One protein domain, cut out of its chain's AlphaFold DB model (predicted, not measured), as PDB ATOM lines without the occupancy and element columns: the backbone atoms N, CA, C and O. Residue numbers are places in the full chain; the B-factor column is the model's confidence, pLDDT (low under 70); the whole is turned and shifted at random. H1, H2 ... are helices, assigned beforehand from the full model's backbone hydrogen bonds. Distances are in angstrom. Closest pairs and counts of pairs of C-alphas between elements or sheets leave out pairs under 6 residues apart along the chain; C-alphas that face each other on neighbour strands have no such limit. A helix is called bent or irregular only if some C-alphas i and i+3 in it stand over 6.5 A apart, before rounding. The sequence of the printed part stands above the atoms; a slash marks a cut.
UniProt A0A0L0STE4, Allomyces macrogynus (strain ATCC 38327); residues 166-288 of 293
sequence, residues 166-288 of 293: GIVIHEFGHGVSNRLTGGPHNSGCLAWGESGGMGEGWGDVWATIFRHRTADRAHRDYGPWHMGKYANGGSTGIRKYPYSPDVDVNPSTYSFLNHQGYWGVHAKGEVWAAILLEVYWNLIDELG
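What this domain is: This is residues 166 to 288 of the 293 residues of a protein of Allomyces macrogynus (strain ATCC 38327) (UniProt A0A0L0STE4). Three long helices stand one after another, H1, H2 and H4, with H2 in the middle and each crossing the next at a steep tilt; the short helix H3 packs on the early part of H4. Residues 211 to 253, a long stretch with no named element, wind over one side of H2 and H4, while residues 181 to 192 loop round from the end of H1 to the start of H2. The printed part has 123 residues with four named helices in the order H1, H2, H3, H4 and no named strand. The class is all helix, though under half of the residues, 61 of the 123, are in named elements. The whole is compact, with a radius of gyration of the C-alphas of 14.4 A, and rounded, spanning 40 by 34 by 30 A.

How they stand to each other: H1, residues 166 to 180, touches H2, residues 193 to 210, with 28 pairs of C-alphas within 8 A. Their closest C-alphas are those of His 170 and Gly 203, 3.9 A apart. The two helices run opposite ways at a steep tilt of 53 degrees, centre to centre 8.1 A. H2 also touches H4, residues 265 to 287, with 40 pairs of C-alphas within 8 A. Here the closest C-alphas are those of Gly 201 and Gly 269, 3.8 A apart. H2 and H4 run the same way at a steep tilt of 45 degrees, with their centres 9.4 A apart. H3, residues 254 to 258, touches H4 with 5 pairs of C-alphas within 8 A, and H4 touches H3 with residues 268 to 272 alone. The closest C-alphas of H3 and H4 are those of Leu 257 and Lys 268, 6.1 A apart. H1 is apart from H3 and from H4, and H2 is apart from H3. In H2 every O i to N i+4 pair is within hydrogen-bond range, against 10 of 11 in H1, 18 of 19 in H4 and 0 of 1 in H3, where 2 of 2 O i to N i+3 pairs are within range.

Where its parts are: H1 begins at Gly 166, whose C-alpha is at (9.388, 45.908, 35.034), and reaches Leu 180 after 20.7 A from first to last C-alpha. H2 runs from Gly 193, with its C-alpha at (12.407, 35.092, 14.436), to Phe 210, a length of 26.4 A. H3 runs from Tyr 254 to Asn 258, 8.4 A; it is neither bent nor irregular, but only just: C-alphas 254 and 257 are 6.1 A apart. H4, the longest helix with 23 residues, runs from Val 265 to Leu 287, 32.0 A, and its last C-alpha is at (14.423, 24.304, 46.658). H4 is not bent but has a kink of 25 degrees near residue 272.

The domain as a whole: The two C-alphas farthest apart are those of His 185 and Asp 248, at 42.3 A. The C-alphas of Gly 166 and Gly 288, the first and last printed residues, are 23.6 A apart. The printed part has no cut. The links from H1 to H2, with 12 residues, and from H2 to H3, with 43 residues, are long. The link from H3 to H4, with 6 residues, is short. The C-alphas of residues 181 to 192 lie 15 to 25 A from the mean of the C-alphas, and those of residues 211 to 253 lie 7 to 21 A from it. The mean pLDDT of the printed part is 84.4. The model's confidence is low, under 70, at residue 186 and at residues 213 to 223.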
ATOM      1  N   GLY A 166       9.455  47.040  35.959       81.75
ATOM      2  CA  GLY A 166       9.388  45.908  35.034       81.75
ATOM      3  C   GLY A 166       9.851  46.254  33.618       81.75
ATOM      4  O   GLY A 166      10.486  45.420  32.987       81.75
ATOM      5  N   ILE A 167       9.586  47.474  33.142       80.00
ATOM      6  CA  ILE A 167      10.030  47.940  31.822       80.00
ATOM      7  C   ILE A 167      11.547  48.137  31.833       80.00
ATOM      8  O   ILE A 167      12.248  47.577  31.000       80.00
ATOM      9  N   VAL A 168      12.084  48.834  32.838       79.38
ATOM     10  CA  VAL A 168      13.534  49.069  32.959       79.38
ATOM     11  C   VAL A 168      14.321  47.752  33.044       79.38
ATOM     12  O   VAL A 168      15.357  47.595  32.398       79.38
ATOM     13  N   ILE A 169      13.823  46.784  33.820       80.94
ATOM     14  CA  ILE A 169      14.461  45.468  33.967       80.94
ATOM     15  C   ILE A 169      14.361  44.654  32.669       80.94
ATOM     16  O   ILE A 169      15.314  43.953  32.332       80.94
ATOM     17  N   HIS A 170      13.256  44.765  31.925       86.75
ATOM     18  CA  HIS A 170      13.098  44.123  30.615       86.75
ATOM     19  C   HIS A 170      14.171  44.595  29.629       86.75
ATOM     20  O   HIS A 170      14.904  43.774  29.075       86.75
ATOM     21  N   GLU A 171      14.340  45.914  29.496       81.50
ATOM     22  CA  GLU A 171      15.357  46.503  28.617       81.50
ATOM     23  C   GLU A 171      16.780  46.116  29.051       81.50
ATOM     24  O   GLU A 171      17.647  45.812  28.227       81.50
ATOM     25  N   PHE A 172      17.034  46.043  30.363       77.56
ATOM     26  CA  PHE A 172      18.296  45.513  30.881       77.56
ATOM     27  C   PHE A 172      18.493  44.032  30.511       77.56
ATOM     28  O   PHE A 172      19.598  43.619  30.146       77.56
ATOM     29  N   GLY A 173      17.418  43.241  30.545       79.06
ATOM     30  CA  GLY A 173      17.386  41.841  30.131       79.06
ATOM     31  C   GLY A 173      17.814  41.636  28.676       79.06
ATOM     32  O   GLY A 173      18.555  40.688  28.392       79.06
ATOM     33  N   HIS A 174      17.471  42.552  27.765       73.69
ATOM     34  CA  HIS A 174      18.023  42.547  26.405       73.69
ATOM     35  C   HIS A 174      19.548  42.688  26.403       73.69
ATOM     36  O   HIS A 174      20.236  41.944  25.702       73.69
ATOM     37  N   GLY A 175      20.098  43.596  27.211       70.25
ATOM     38  CA  GLY A 175      21.544  43.795  27.318       70.25
ATOM     39  C   GLY A 175      22.295  42.576  27.863       70.25
ATOM     40  O   GLY A 175      23.413  42.298  27.423       70.25
ATOM     41  N   VAL A 176      21.693  41.842  28.804       78.00
ATOM     42  CA  VAL A 176      22.257  40.603  29.367       78.00
ATOM     43  C   VAL A 176      22.173  39.462  28.356       78.00
ATOM     44  O   VAL A 176      23.190  38.849  28.028       78.00
ATOM     45  N   SER A 177      20.976  39.192  27.834       83.56
ATOM     46  CA  SER A 177      20.728  38.063  26.932       83.56
ATOM     47  C   SER A 177      21.516  38.176  25.624       83.56
ATOM     48  O   SER A 177      22.126  37.189  25.210       83.56
ATOM     49  N   ASN A 178      21.608  39.367  25.018       75.19
ATOM     50  CA  ASN A 178      22.389  39.563  23.793       75.19
ATOM     51  C   ASN A 178      23.898  39.394  24.011       75.19
ATOM     52  O   ASN A 178      24.566  38.859  23.141       75.19
ATOM     53  N   ARG A 179      24.449  39.813  25.161       79.00
ATOM     54  CA  ARG A 179      25.892  39.661  25.433       79.00
ATOM     55  C   ARG A 179      26.296  38.235  25.787       79.00
ATOM     56  O   ARG A 179      27.422  37.830  25.509       79.00
ATOM     57  N   LEU A 180      25.420  37.498  26.465       81.25
ATOM     58  CA  LEU A 180      25.697  36.111  26.838       81.25
ATOM     59  C   LEU A 180      25.492  35.163  25.651       81.25
ATOM     60  O   LEU A 180      26.268  34.224  25.472       81.25
ATOM     61  N   THR A 181      24.478  35.409  24.820       82.62
ATOM     62  CA  THR A 181      24.180  34.549  23.671       82.62
ATOM     63  C   THR A 181      25.152  34.824  22.535       82.62
ATOM     64  O   THR A 181      25.107  35.881  21.929       82.62
ATOM     65  N   GLY A 182      26.020  33.861  22.220       84.12
ATOM     66  CA  GLY A 182      27.045  34.035  21.181       84.12
ATOM     67  C   GLY A 182      28.335  34.698  21.668       84.12
ATOM     68  O   GLY A 182      29.302  34.764  20.910       84.12
ATOM     69  N   GLY A 183      28.380  35.096  22.942       80.56
ATOM     70  CA  GLY A 183      29.527  35.729  23.584       80.56
ATOM     71  C   GLY A 183      29.572  37.253  23.403       80.56
ATOM     72  O   GLY A 183      28.908  37.807  22.531       80.56
ATOM     73  N   PRO A 184      30.398  37.953  24.204       73.69
ATOM     74  CA  PRO A 184      30.345  39.413  24.332       73.69
ATOM     75  C   PRO A 184      30.706  40.188  23.059       73.69
ATOM     76  O   PRO A 184      30.445  41.381  23.008       73.69
ATOM     77  N   HIS A 185      31.303  39.527  22.063       74.06
ATOM     78  CA  HIS A 185      31.698  40.107  20.773       74.06
ATOM     79  C   HIS A 185      30.674  39.857  19.653       74.06
ATOM     80  O   HIS A 185      30.979  40.094  18.488       74.06
ATOM     81  N   ASN A 186      29.503  39.295  19.970       68.81
ATOM     82  CA  ASN A 186      28.476  38.972  18.986       68.81
ATOM     83  C   ASN A 186      27.082  39.272  19.544       68.81
ATOM     84  O   ASN A 186      26.486  38.451  20.234       68.81
ATOM     85  N   SER A 187      26.543  40.442  19.208       74.81
ATOM     86  CA  SER A 187      25.197  40.864  19.616       74.81
ATOM     87  C   SER A 187      24.096  40.465  18.623       74.81
ATOM     88  O   SER A 187      22.935  40.809  18.824       74.81
ATOM     89  N   GLY A 188      24.427  39.759  17.536       77.19
ATOM     90  CA  GLY A 188      23.482  39.394  16.473       77.19
ATOM     91  C   GLY A 188      22.698  38.102  16.725       77.19
ATOM     92  O   GLY A 188      21.889  37.692  15.888       77.19
ATOM     93  N   CYS A 189      22.933  37.421  17.849       81.00
ATOM     94  CA  CYS A 189      22.411  36.072  18.083       81.00
ATOM     95  C   CYS A 189      20.910  36.006  18.407       81.00
ATOM     96  O   CYS A 189      20.297  34.958  18.191       81.00
ATOM     97  N   LEU A 190      20.303  37.107  18.860       85.38
ATOM     98  CA  LEU A 190      18.876  37.191  19.205       85.38
ATOM     99  C   LEU A 190      18.129  38.223  18.341       85.38
ATOM    100  O   LEU A 190      17.202  38.880  18.797       85.38
ATOM    101  N   ALA A 191      18.536  38.399  17.083       72.00
ATOM    102  CA  ALA A 191      18.077  39.527  16.270       72.00
ATOM    103  C   ALA A 191      16.652  39.398  15.684       72.00
ATOM    104  O   ALA A 191      16.013  40.411  15.413       72.00
ATOM    105  N   TRP A 192      16.145  38.189  15.412       80.94
ATOM    106  CA  TRP A 192      14.850  38.012  14.731       80.94
ATOM    107  C   TRP A 192      14.247  36.623  14.958       80.94
ATOM    108  O   TRP A 192      14.867  35.735  15.537       80.94
ATOM    109  N   GLY A 193      13.022  36.418  14.471       85.31
ATOM    110  CA  GLY A 193      12.407  35.092  14.436       85.31
ATOM    111  C   GLY A 193      12.108  34.551  15.830       85.31
ATOM    112  O   GLY A 193      11.518  35.247  16.652       85.31
ATOM    113  N   GLU A 194      12.434  33.284  16.060       90.62
ATOM    114  CA  GLU A 194      12.245  32.638  17.361       90.62
ATOM    115  C   GLU A 194      13.312  33.057  18.373       90.62
ATOM    116  O   GLU A 194      12.975  33.305  19.524       90.62
ATOM    117  N   SER A 195      14.568  33.252  17.948       90.81
ATOM    118  CA  SER A 195      15.637  33.698  18.848       90.81
ATOM    119  C   SER A 195      15.406  35.114  19.369       90.81
ATOM    120  O   SER A 195      15.542  35.347  20.566       90.81
ATOM    121  N   GLY A 196      14.945  36.035  18.518       86.19
ATOM    122  CA  GLY A 196      14.481  37.347  18.984       86.19
ATOM    123  C   GLY A 196      13.272  37.252  19.913       86.19
ATOM    124  O   GLY A 196      13.196  37.976  20.898       86.19
ATOM    125  N   GLY A 197      12.370  36.296  19.667       92.06
ATOM    126  CA  GLY A 197      11.279  35.989  20.590       92.06
ATOM    127  C   GLY A 197      11.775  35.554  21.966       92.06
ATOM    128  O   GLY A 197      11.326  36.084  22.975       92.06
ATOM    129  N   MET A 198      12.754  34.651  22.027       96.12
ATOM    130  CA  MET A 198      13.366  34.260  23.299       96.12
ATOM    131  C   MET A 198      14.031  35.451  24.005       96.12
ATOM    132  O   MET A 198      13.909  35.569  25.222       96.12
ATOM    133  N   GLY A 199      14.650  36.368  23.248       92.19
ATOM    134  CA  GLY A 199      15.166  37.655  23.734       92.19
ATOM    135  C   GLY A 199      14.130  38.476  24.506       92.19
ATOM    136  O   GLY A 199      14.387  38.878  25.640       92.19
ATOM    137  N   GLU A 200      12.945  38.664  23.921       95.12
ATOM    138  CA  GLU A 200      11.798  39.310  24.580       95.12
ATOM    139  C   GLU A 200      11.335  38.542  25.823       95.12
ATOM    140  O   GLU A 200      11.058  39.135  26.864       95.12
ATOM    141  N   GLY A 201      11.280  37.210  25.737       97.06
ATOM    142  CA  GLY A 201      10.833  36.377  26.850       97.06
ATOM    143  C   GLY A 201      11.786  36.407  28.049       97.06
ATOM    144  O   GLY A 201      11.330  36.458  29.186       97.06
ATOM    145  N   TRP A 202      13.106  36.437  27.833       97.00
ATOM    146  CA  TRP A 202      14.058  36.613  28.935       97.00
ATOM    147  C   TRP A 202      13.896  37.974  29.614       97.00
ATOM    148  O   TRP A 202      13.921  38.019  30.841       97.00
ATOM    149  N   GLY A 203      13.680  39.059  28.863       90.88
ATOM    150  CA  GLY A 203      13.389  40.373  29.453       90.88
ATOM    151  C   GLY A 203      12.200  40.318  30.421       90.88
ATOM    152  O   GLY A 203      12.319  40.715  31.583       90.88
ATOM    153  N   ASP A 204      11.103  39.697  29.986       95.25
ATOM    154  CA  ASP A 204       9.892  39.514  30.788       95.25
ATOM    155  C   ASP A 204      10.104  38.616  32.015       95.25
ATOM    156  O   ASP A 204       9.585  38.907  33.098       95.25
ATOM    157  N   VAL A 205      10.872  37.532  31.873       94.06
ATOM    158  CA  VAL A 205      11.204  36.618  32.980       94.06
ATOM    159  C   VAL A 205      11.982  37.359  34.055       94.06
ATOM    160  O   VAL A 205      11.604  37.308  35.224       94.06
ATOM    161  N   TRP A 206      13.026  38.097  33.673       91.38
ATOM    162  CA  TRP A 206      13.816  38.885  34.616       91.38
ATOM    163  C   TRP A 206      12.924  39.929  35.291       91.38
ATOM    164  O   TRP A 206      12.837  39.968  36.518       91.38
ATOM    165  N   ALA A 207      12.169  40.704  34.514       90.25
ATOM    166  CA  ALA A 207      11.237  41.689  35.051       90.25
ATOM    167  C   ALA A 207      10.218  41.083  36.029       90.25
ATOM    168  O   ALA A 207       9.839  41.727  37.008       90.25
ATOM    169  N   THR A 208       9.757  39.860  35.788       89.19
ATOM    170  CA  THR A 208       8.794  39.170  36.657       89.19
ATOM    171  C   THR A 208       9.456  38.662  37.937       89.19
ATOM    172  O   THR A 208       8.964  38.956  39.025       89.19
ATOM    173  N   ILE A 209      10.608  37.995  37.833       87.12
ATOM    174  CA  ILE A 209      11.347  37.440  38.977       87.12
ATOM    175  C   ILE A 209      11.840  38.549  39.916       87.12
ATOM    176  O   ILE A 209      11.664  38.450  41.124       87.12
ATOM    177  N   PHE A 210      12.396  39.646  39.399       84.12
ATOM    178  CA  PHE A 210      12.906  40.736  40.247       84.12
ATOM    179  C   PHE A 210      11.811  41.525  40.970       84.12
ATOM    180  O   PHE A 210      12.081  42.182  41.974       84.12
ATOM    181  N   ARG A 211      10.571  41.481  40.470       79.81
ATOM    182  CA  ARG A 211       9.411  42.099  41.129       79.81
ATOM    183  C   ARG A 211       8.712  41.151  42.105       79.81
ATOM    184  O   ARG A 211       7.774  41.580  42.779       79.81
ATOM    185  N   HIS A 212       9.157  39.900  42.186       74.62
ATOM    186  CA  HIS A 212       8.613  38.902  43.093       74.62
ATOM    187  C   HIS A 212       8.891  39.291  44.551       74.62
ATOM    188  O   HIS A 212      10.016  39.639  44.916       74.62
ATOM    189  N   ARG A 213       7.859  39.260  45.401       69.19
ATOM    190  CA  ARG A 213       7.978  39.602  46.820       69.19
ATOM    191  C   ARG A 213       7.759  38.379  47.683       69.19
ATOM    192  O   ARG A 213       7.046  37.444  47.352       69.19
ATOM    193  N   THR A 214       8.267  38.470  48.902       61.25
ATOM    194  CA  THR A 214       8.100  37.444  49.932       61.25
ATOM    195  C   THR A 214       6.653  37.237  50.383       61.25
ATOM    196  O   THR A 214       6.430  36.390  51.232       61.25
ATOM    197  N   ALA A 215       5.672  37.995  49.898       60.84
ATOM    198  CA  ALA A 215       4.257  37.719  50.144       60.84
ATOM    199  C   ALA A 215       3.674  36.718  49.130       60.84
ATOM    200  O   ALA A 215       2.648  36.114  49.403       60.84
ATOM    201  N   ASP A 216       4.360  36.487  48.009       60.97
ATOM    202  CA  ASP A 216       3.856  35.749  46.850       60.97
ATOM    203  C   ASP A 216       4.274  34.247  46.902       60.97
ATOM    204  O   ASP A 216       4.505  33.616  45.875       60.97
ATOM    205  N   ARG A 217       4.444  33.673  48.111       57.44
ATOM    206  CA  ARG A 217       5.264  32.459  48.392       57.44
ATOM    207  C   ARG A 217       4.710  31.105  47.938       57.44
ATOM    208  O   ARG A 217       5.398  30.107  48.129       57.44
ATOM    209  N   ALA A 218       3.484  31.022  47.441       57.53
ATOM    210  CA  ALA A 218       2.892  29.747  47.046       57.53
ATOM    211  C   ALA A 218       2.629  29.749  45.543       57.53
ATOM    212  O   ALA A 218       2.052  30.708  45.036       57.53
ATOM    213  N   HIS A 219       2.932  28.636  44.862       53.44
ATOM    214  CA  HIS A 219       2.569  28.364  43.460       53.44
ATOM    215  C   HIS A 219       1.111  28.756  43.113       53.44
ATOM    216  O   HIS A 219       0.773  29.002  41.958       53.44
ATOM    217  N   ARG A 220       0.214  28.829  44.107       52.34
ATOM    218  CA  ARG A 220      -1.211  29.154  43.946       52.34
ATOM    219  C   ARG A 220      -1.572  30.643  43.958       52.34
ATOM    220  O   ARG A 220      -2.673  30.955  43.527       52.34
ATOM    221  N   ASP A 221      -0.671  31.533  44.372       57.53
ATOM    222  CA  ASP A 221      -0.872  32.991  44.282       57.53
ATOM    223  C   ASP A 221      -0.113  33.595  43.080       57.53
ATOM    224  O   ASP A 221       0.067  34.811  42.975       57.53
ATOM    225  N   TYR A 222       0.350  32.742  42.151       62.78
ATOM    226  CA  TYR A 222       1.083  33.156  40.961       62.78
ATOM    227  C   TYR A 222       0.153  33.832  39.937       62.78
ATOM    228  O   TYR A 222      -0.364  33.241  38.989       62.78
ATOM    229  N   GLY A 223      -0.027  35.133  40.126       62.09
ATOM    230  CA  GLY A 223      -0.598  36.007  39.116       62.09
ATOM    231  C   GLY A 223      -2.125  36.085  39.126       62.09
ATOM    232  O   GLY A 223      -2.787  35.574  40.026       62.09
ATOM    233  N   PRO A 224      -2.697  36.810  38.155       81.44
ATOM    234  CA  PRO A 224      -2.079  37.182  36.880       81.44
ATOM    235  C   PRO A 224      -0.994  38.272  36.983       81.44
ATOM    236  O   PRO A 224      -1.262  39.403  37.400       81.44
ATOM    237  N   TRP A 225       0.232  37.951  36.545       87.19
ATOM    238  CA  TRP A 225       1.326  38.920  36.424       87.19
ATOM    239  C   TRP A 225       1.316  39.563  35.047       87.19
ATOM    240  O   TRP A 225       1.371  38.900  34.013       87.19
ATOM    241  N   HIS A 226       1.264  40.886  35.035       90.31
ATOM    242  CA  HIS A 226       1.190  41.660  33.810       90.31
ATOM    243  C   HIS A 226       2.486  42.439  33.584       90.31
ATOM    244  O   HIS A 226       3.008  43.088  34.494       90.31
ATOM    245  N   MET A 227       2.962  42.439  32.342       91.75
ATOM    246  CA  MET A 227       3.994  43.371  31.888       91.75
ATOM    247  C   MET A 227       3.381  44.705  31.485       91.75
ATOM    248  O   MET A 227       2.326  44.729  30.844       91.75
ATOM    249  N   GLY A 228       4.037  45.805  31.854       87.06
ATOM    250  CA  GLY A 228       3.642  47.153  31.455       87.06
ATOM    251  C   GLY A 228       2.267  47.577  31.972       87.06
ATOM    252  O   GLY A 228       1.633  48.423  31.352       87.06
ATOM    253  N   LYS A 229       1.731  46.962  33.038       88.94
ATOM    254  CA  LYS A 229       0.344  47.211  33.478       88.94
ATOM    255  C   LYS A 229       0.163  48.644  33.939       88.94
ATOM    256  O   LYS A 229      -0.876  49.239  33.657       88.94
ATOM    257  N   TYR A 230       1.131  49.191  34.674       85.25
ATOM    258  CA  TYR A 230       1.046  50.574  35.120       85.25
ATOM    259  C   TYR A 230       1.109  51.496  33.908       85.25
ATOM    260  O   TYR A 230       0.153  52.243  33.702       85.25
ATOM    261  N   ALA A 231       2.141  51.376  33.073       80.88
ATOM    262  CA  ALA A 231       2.321  52.199  31.881       80.88
ATOM    263  C   ALA A 231       1.132  52.093  30.908       80.88
ATOM    264  O   ALA A 231       0.749  53.084  30.298       80.88
ATOM    265  N   ASN A 232       0.477  50.930  30.848       83.44
ATOM    266  CA  ASN A 232      -0.690  50.653  30.009       83.44
ATOM    267  C   ASN A 232      -2.048  50.981  30.665       83.44
ATOM    268  O   ASN A 232      -3.097  50.522  30.222       83.44
ATOM    269  N   GLY A 233      -2.065  51.761  31.747       80.25
ATOM    270  CA  GLY A 233      -3.313  52.301  32.298       80.25
ATOM    271  C   GLY A 233      -3.947  51.533  33.443       80.25
ATOM    272  O   GLY A 233      -4.884  52.020  34.073       80.25
ATOM    273  N   GLY A 234      -3.365  50.406  33.832       78.19
ATOM    274  CA  GLY A 234      -3.689  49.703  35.070       78.19
ATOM    275  C   GLY A 234      -4.790  48.658  34.946       78.19
ATOM    276  O   GLY A 234      -4.993  47.923  35.908       78.19
ATOM    277  N   SER A 235      -5.476  48.554  33.805       80.62
ATOM    278  CA  SER A 235      -6.488  47.518  33.565       80.62
ATOM    279  C   SER A 235      -5.841  46.193  33.161       80.62
ATOM    280  O   SER A 235      -6.037  45.187  33.840       80.62
ATOM    281  N   THR A 236      -5.015  46.199  32.114       84.62
ATOM    282  CA  THR A 236      -4.325  45.017  31.579       84.62
ATOM    283  C   THR A 236      -2.863  45.321  31.265       84.62
ATOM    284  O   THR A 236      -2.468  46.474  31.090       84.62
ATOM    285  N   GLY A 237      -2.052  44.268  31.180       88.25
ATOM    286  CA  GLY A 237      -0.699  44.357  30.631       88.25
ATOM    287  C   GLY A 237      -0.672  44.493  29.108       88.25
ATOM    288  O   GLY A 237      -1.717  44.547  28.459       88.25
ATOM    289  N   ILE A 238       0.544  44.515  28.562       88.44
ATOM    290  CA  ILE A 238       0.828  44.635  27.118       88.44
ATOM    291  C   ILE A 238       0.938  43.286  26.386       88.44
ATOM    292  O   ILE A 238       0.988  43.252  25.157       88.44
ATOM    293  N   ARG A 239       1.012  42.178  27.130       93.75
ATOM    294  CA  ARG A 239       1.019  40.806  26.598       93.75
ATOM    295  C   ARG A 239      -0.419  40.309  26.413       93.75
ATOM    296  O   ARG A 239      -1.329  40.817  27.069       93.75
ATOM    297  N   LYS A 240      -0.635  39.343  25.517       92.38
ATOM    298  CA  LYS A 240      -1.959  38.774  25.212       92.38
ATOM    299  C   LYS A 240      -2.536  38.031  26.410       92.38
ATOM    300  O   LYS A 240      -3.715  38.207  26.704       92.38
ATOM    301  N   TYR A 241      -1.702  37.263  27.107       93.56
ATOM    302  CA  TYR A 241      -2.046  36.620  28.371       93.56
ATOM    303  C   TYR A 241      -1.105  37.094  29.485       93.56
ATOM    304  O   TYR A 241       0.082  37.321  29.235       93.56
ATOM    305  N   PRO A 242      -1.601  37.282  30.720       93.00
ATOM    306  CA  PRO A 242      -0.723  37.445  31.871       93.00
ATOM    307  C   PRO A 242       0.048  36.155  32.169       93.00
ATOM    308  O   PRO A 242      -0.394  35.062  31.828       93.00
ATOM    309  N   TYR A 243       1.179  36.267  32.858       91.88
ATOM    310  CA  TYR A 243       1.910  35.096  33.338       91.88
ATOM    311  C   TYR A 243       1.219  34.516  34.572       91.88
ATOM    312  O   TYR A 243       0.961  35.233  35.546       91.88
ATOM    313  N   SER A 244       0.873  33.233  34.490       88.06
ATOM    314  CA  SER A 244       0.157  32.470  35.512       88.06
ATOM    315  C   SER A 244       0.313  30.971  35.214       88.06
ATOM    316  O   SER A 244       0.424  30.642  34.032       88.06
ATOM    317  N   PRO A 245       0.285  30.083  36.227       81.31
ATOM    318  CA  PRO A 245       0.346  28.641  36.022       81.31
ATOM    319  C   PRO A 245      -1.052  28.044  35.815       81.31
ATOM    320  O   PRO A 245      -1.211  26.858  35.535       81.31
ATOM    321  N   ASP A 246      -2.090  28.866  35.986       86.88
ATOM    322  CA  ASP A 246      -3.459  28.516  35.679       86.88
ATOM    323  C   ASP A 246      -3.652  28.569  34.161       86.88
ATOM    324  O   ASP A 246      -3.614  29.636  33.541       86.88
ATOM    325  N   VAL A 247      -3.866  27.397  33.565       87.19
ATOM    326  CA  VAL A 247      -4.069  27.230  32.121       87.19
ATOM    327  C   VAL A 247      -5.339  27.913  31.614       87.19
ATOM    328  O   VAL A 247      -5.422  28.223  30.425       87.19
ATOM    329  N   ASP A 248      -6.304  28.193  32.494       90.44
ATOM    330  CA  ASP A 248      -7.498  28.962  32.144       90.44
ATOM    331  C   ASP A 248      -7.182  30.469  32.038       90.44
ATOM    332  O   ASP A 248      -7.866  31.206  31.324       90.44
ATOM    333  N   VAL A 249      -6.115  30.932  32.704       90.69
ATOM    334  CA  VAL A 249      -5.619  32.318  32.654       90.69
ATOM    335  C   VAL A 249      -4.585  32.503  31.541       90.69
ATOM    336  O   VAL A 249      -4.634  33.497  30.810       90.69
ATOM    337  N   ASN A 250      -3.658  31.554  31.396       93.12
ATOM    338  CA  ASN A 250      -2.671  31.530  30.324       93.12
ATOM    339  C   ASN A 250      -2.635  30.147  29.649       93.12
ATOM    340  O   ASN A 250      -1.922  29.254  30.102       93.12
ATOM    341  N   PRO A 251      -3.348  29.967  28.524       93.88
ATOM    342  CA  PRO A 251      -3.410  28.689  27.819       93.88
ATOM    343  C   PRO A 251      -2.219  28.467  26.872       93.88
ATOM    344  O   PRO A 251      -2.260  27.561  26.032       93.88
ATOM    345  N   SER A 252      -1.199  29.333  26.906       93.88
ATOM    346  CA  SER A 252      -0.128  29.298  25.915       93.88
ATOM    347  C   SER A 252       0.706  28.023  26.032       93.88
ATOM    348  O   SER A 252       1.115  27.582  27.100       93.88
ATOM    349  N   THR A 253       0.968  27.414  24.881       94.50
ATOM    350  CA  THR A 253       1.903  26.295  24.733       94.50
ATOM    351  C   THR A 253       2.814  26.594  23.553       94.50
ATOM    352  O   THR A 253       2.541  27.499  22.765       94.50
ATOM    353  N   TYR A 254       3.874  25.810  23.363       95.50
ATOM    354  CA  TYR A 254       4.793  26.017  22.240       95.50
ATOM    355  C   TYR A 254       4.093  26.025  20.863       95.50
ATOM    356  O   TYR A 254       4.514  26.725  19.946       95.50
ATOM    357  N   SER A 255       2.962  25.322  20.714       95.56
ATOM    358  CA  SER A 255       2.195  25.312  19.462       95.56
ATOM    359  C   SER A 255       1.570  26.669  19.107       95.56
ATOM    360  O   SER A 255       1.325  26.918  17.925       95.56
ATOM    361  N   PHE A 256       1.388  27.576  20.079       93.69
ATOM    362  CA  PHE A 256       0.855  28.925  19.849       93.69
ATOM    363  C   PHE A 256       1.741  29.754  18.921       93.69
ATOM    364  O   PHE A 256       1.235  30.665  18.269       93.69
ATOM    365  N   LEU A 257       3.030  29.422  18.795       91.94
ATOM    366  CA  LEU A 257       3.925  30.084  17.843       91.94
ATOM    367  C   LEU A 257       3.441  29.950  16.386       91.94
ATOM    368  O   LEU A 257       3.768  30.797  15.558       91.94
ATOM    369  N   ASN A 258       2.620  28.936  16.084       92.06
ATOM    370  CA  ASN A 258       2.001  28.735  14.769       92.06
ATOM    371  C   ASN A 258       0.664  29.478  14.599       92.06
ATOM    372  O   ASN A 258       0.099  29.488  13.504       92.06
ATOM    373  N   HIS A 259       0.114  30.069  15.664       90.44
ATOM    374  CA  HIS A 259      -1.155  30.784  15.596       90.44
ATOM    375  C   HIS A 259      -0.998  32.145  14.914       90.44
ATOM    376  O   HIS A 259       0.019  32.838  15.022       90.44
ATOM    377  N   GLN A 260      -2.072  32.586  14.259       87.00
ATOM    378  CA  GLN A 260      -2.134  33.924  13.692       87.00
ATOM    379  C   GLN A 260      -1.892  34.982  14.783       87.00
ATOM    380  O   GLN A 260      -2.490  34.964  15.860       87.00
ATOM    381  N   GLY A 261      -0.989  35.922  14.497       82.75
ATOM    382  CA  GLY A 261      -0.619  36.993  15.422       82.75
ATOM    383  C   GLY A 261       0.526  36.650  16.378       82.75
ATOM    384  O   GLY A 261       0.808  37.468  17.250       82.75
ATOM    385  N   TYR A 262       1.186  35.495  16.237       90.19
ATOM    386  CA  TYR A 262       2.428  35.149  16.953       90.19
ATOM    387  C   TYR A 262       3.689  35.282  16.075       90.19
ATOM    388  O   TYR A 262       4.746  34.740  16.378       90.19
ATOM    389  N   TRP A 263       3.613  36.054  14.986       81.81
ATOM    390  CA  TRP A 263       4.736  36.266  14.062       81.81
ATOM    391  C   TRP A 263       5.819  37.205  14.620       81.81
ATOM    392  O   TRP A 263       7.005  37.009  14.339       81.81
ATOM    393  N   GLY A 264       5.419  38.195  15.424       83.75
ATOM    394  CA  GLY A 264       6.313  39.180  16.040       83.75
ATOM    395  C   GLY A 264       7.033  38.646  17.279       83.75
ATOM    396  O   GLY A 264       6.488  37.824  18.014       83.75
ATOM    397  N   VAL A 265       8.243  39.152  17.529       88.50
ATOM    398  CA  VAL A 265       9.119  38.690  18.623       88.50
ATOM    399  C   VAL A 265       8.458  38.800  19.998       88.50
ATOM    400  O   VAL A 265       8.478  37.833  20.742       88.50
ATOM    401  N   HIS A 266       7.744  39.889  20.287       90.31
ATOM    402  CA  HIS A 266       7.042  40.075  21.562       90.31
ATOM    403  C   HIS A 266       6.002  38.982  21.852       90.31
ATOM    404  O   HIS A 266       5.901  38.497  22.973       90.31
ATOM    405  N   ALA A 267       5.235  38.572  20.836       91.19
ATOM    406  CA  ALA A 267       4.224  37.531  20.998       91.19
ATOM    407  C   ALA A 267       4.874  36.153  21.205       91.19
ATOM    408  O   ALA A 267       4.396  35.360  22.005       91.19
ATOM    409  N   LYS A 268       5.988  35.873  20.521       93.38
ATOM    410  CA  LYS A 268       6.770  34.649  20.753       93.38
ATOM    411  C   LYS A 268       7.415  34.645  22.141       93.38
ATOM    412  O   LYS A 268       7.422  33.615  22.809       93.38
ATOM    413  N   GLY A 269       7.913  35.802  22.574       96.81
ATOM    414  CA  GLY A 269       8.526  35.996  23.882       96.81
ATOM    415  C   GLY A 269       7.572  35.756  25.032       96.81
ATOM    416  O   GLY A 269       7.978  35.152  26.014       96.81
ATOM    417  N   GLU A 270       6.297  36.101  24.875       95.56
ATOM    418  CA  GLU A 270       5.259  35.751  25.847       95.56
ATOM    419  C   GLU A 270       5.167  34.236  26.090       95.56
ATOM    420  O   GLU A 270       5.141  33.792  27.235       95.56
ATOM    421  N   VAL A 271       5.183  33.423  25.028       97.06
ATOM    422  CA  VAL A 271       5.155  31.955  25.160       97.06
ATOM    423  C   VAL A 271       6.437  31.447  25.824       97.06
ATOM    424  O   VAL A 271       6.389  30.580  26.694       97.06
ATOM    425  N   TRP A 272       7.591  31.998  25.440       97.75
ATOM    426  CA  TRP A 272       8.879  31.622  26.026       97.75
ATOM    427  C   TRP A 272       8.970  31.965  27.518       97.75
ATOM    428  O   TRP A 272       9.404  31.142  28.323       97.75
ATOM    429  N   ALA A 273       8.516  33.159  27.897       96.25
ATOM    430  CA  ALA A 273       8.472  33.598  29.282       96.25
ATOM    431  C   ALA A 273       7.535  32.725  30.121       96.25
ATOM    432  O   ALA A 273       7.918  32.335  31.221       96.25
ATOM    433  N   ALA A 274       6.361  32.356  29.594       94.44
ATOM    434  CA  ALA A 274       5.450  31.437  30.272       94.44
ATOM    435  C   ALA A 274       6.143  30.102  30.600       94.44
ATOM    436  O   ALA A 274       6.148  29.687  31.756       94.44
ATOM    437  N   ILE A 275       6.834  29.493  29.627       94.75
ATOM    438  CA  ILE A 275       7.589  28.241  29.830       94.75
ATOM    439  C   ILE A 275       8.654  28.393  30.925       94.75
ATOM    440  O   ILE A 275       8.770  27.544  31.807       94.75
ATOM    441  N   LEU A 276       9.458  29.458  30.878       94.94
ATOM    442  CA  LEU A 276      10.543  29.650  31.844       94.94
ATOM    443  C   LEU A 276      10.041  29.974  33.249       94.94
ATOM    444  O   LEU A 276      10.688  29.603  34.227       94.94
ATOM    445  N   LEU A 277       8.900  30.649  33.361       91.12
ATOM    446  CA  LEU A 277       8.306  30.947  34.653       91.12
ATOM    447  C   LEU A 277       7.759  29.676  35.312       91.12
ATOM    448  O   LEU A 277       7.991  29.502  36.502       91.12
ATOM    449  N   GLU A 278       7.181  28.737  34.557       89.56
ATOM    450  CA  GLU A 278       6.854  27.397  35.081       89.56
ATOM    451  C   GLU A 278       8.096  26.688  35.646       89.56
ATOM    452  O   GLU A 278       8.069  26.125  36.740       89.56
ATOM    453  N   VAL A 279       9.228  26.747  34.932       91.88
ATOM    454  CA  VAL A 279      10.496  26.174  35.418       91.88
ATOM    455  C   VAL A 279      10.950  26.853  36.711       91.88
ATOM    456  O   VAL A 279      11.324  26.171  37.661       91.88
ATOM    457  N   TYR A 280      10.908  28.183  36.761       88.38
ATOM    458  CA  TYR A 280      11.291  28.959  37.938       88.38
ATOM    459  C   TYR A 280      10.461  28.592  39.177       88.38
ATOM    460  O   TYR A 280      11.028  28.409  40.253       88.38
ATOM    461  N   TRP A 281       9.147  28.410  39.034       83.44
ATOM    462  CA  TRP A 281       8.285  28.027  40.156       83.44
ATOM    463  C   TRP A 281       8.484  26.598  40.611       83.44
ATOM    464  O   TRP A 281       8.590  26.365  41.810       83.44
ATOM    465  N   ASN A 282       8.650  25.667  39.674       88.12
ATOM    466  CA  ASN A 282       9.005  24.294  40.020       88.12
ATOM    467  C   ASN A 282      10.330  24.235  40.802       88.12
ATOM    468  O   ASN A 282      10.472  23.433  41.722       88.12
ATOM    469  N   LEU A 283      11.294  25.107  40.478       88.50
ATOM    470  CA  LEU A 283      12.535  25.231  41.248       88.50
ATOM    471  C   LEU A 283      12.300  25.819  42.645       88.50
ATOM    472  O   LEU A 283      12.936  25.363  43.591       88.50
ATOM    473  N   ILE A 284      11.407  26.798  42.799       84.50
ATOM    474  CA  ILE A 284      11.046  27.351  44.115       84.50
ATOM    475  C   ILE A 284      10.324  26.319  44.980       84.50
ATOM    476  O   ILE A 284      10.615  26.237  46.171       84.50
ATOM    477  N   ASP A 285       9.409  25.538  44.411       83.69
ATOM    478  CA  ASP A 285       8.667  24.515  45.150       83.69
ATOM    479  C   ASP A 285       9.603  23.423  45.687       83.69
ATOM    480  O   ASP A 285       9.433  22.963  46.818       83.69
ATOM    481  N   GLU A 286      10.625  23.054  44.911       88.69
ATOM    482  CA  GLU A 286      11.606  22.037  45.301       88.69
ATOM    483  C   GLU A 286      12.693  22.582  46.245       88.69
ATOM    484  O   GLU A 286      13.058  21.933  47.226       88.69
ATOM    485  N   LEU A 287      13.244  23.767  45.958       88.75
ATOM    486  CA  LEU A 287      14.423  24.304  46.658       88.75
ATOM    487  C   LEU A 287      14.078  25.304  47.768       88.75
ATOM    488  O   LEU A 287      14.928  25.623  48.604       88.75
ATOM    489  N   GLY A 288      12.843  25.800  47.790       81.88
ATOM    490  CA  GLY A 288      12.408  26.904  48.632       81.88
ATOM    491  C   GLY A 288      12.865  28.277  48.122       81.88
ATOM    492  O   GLY A 288      13.853  28.430  47.405       81.88
TER     493      GLY A 288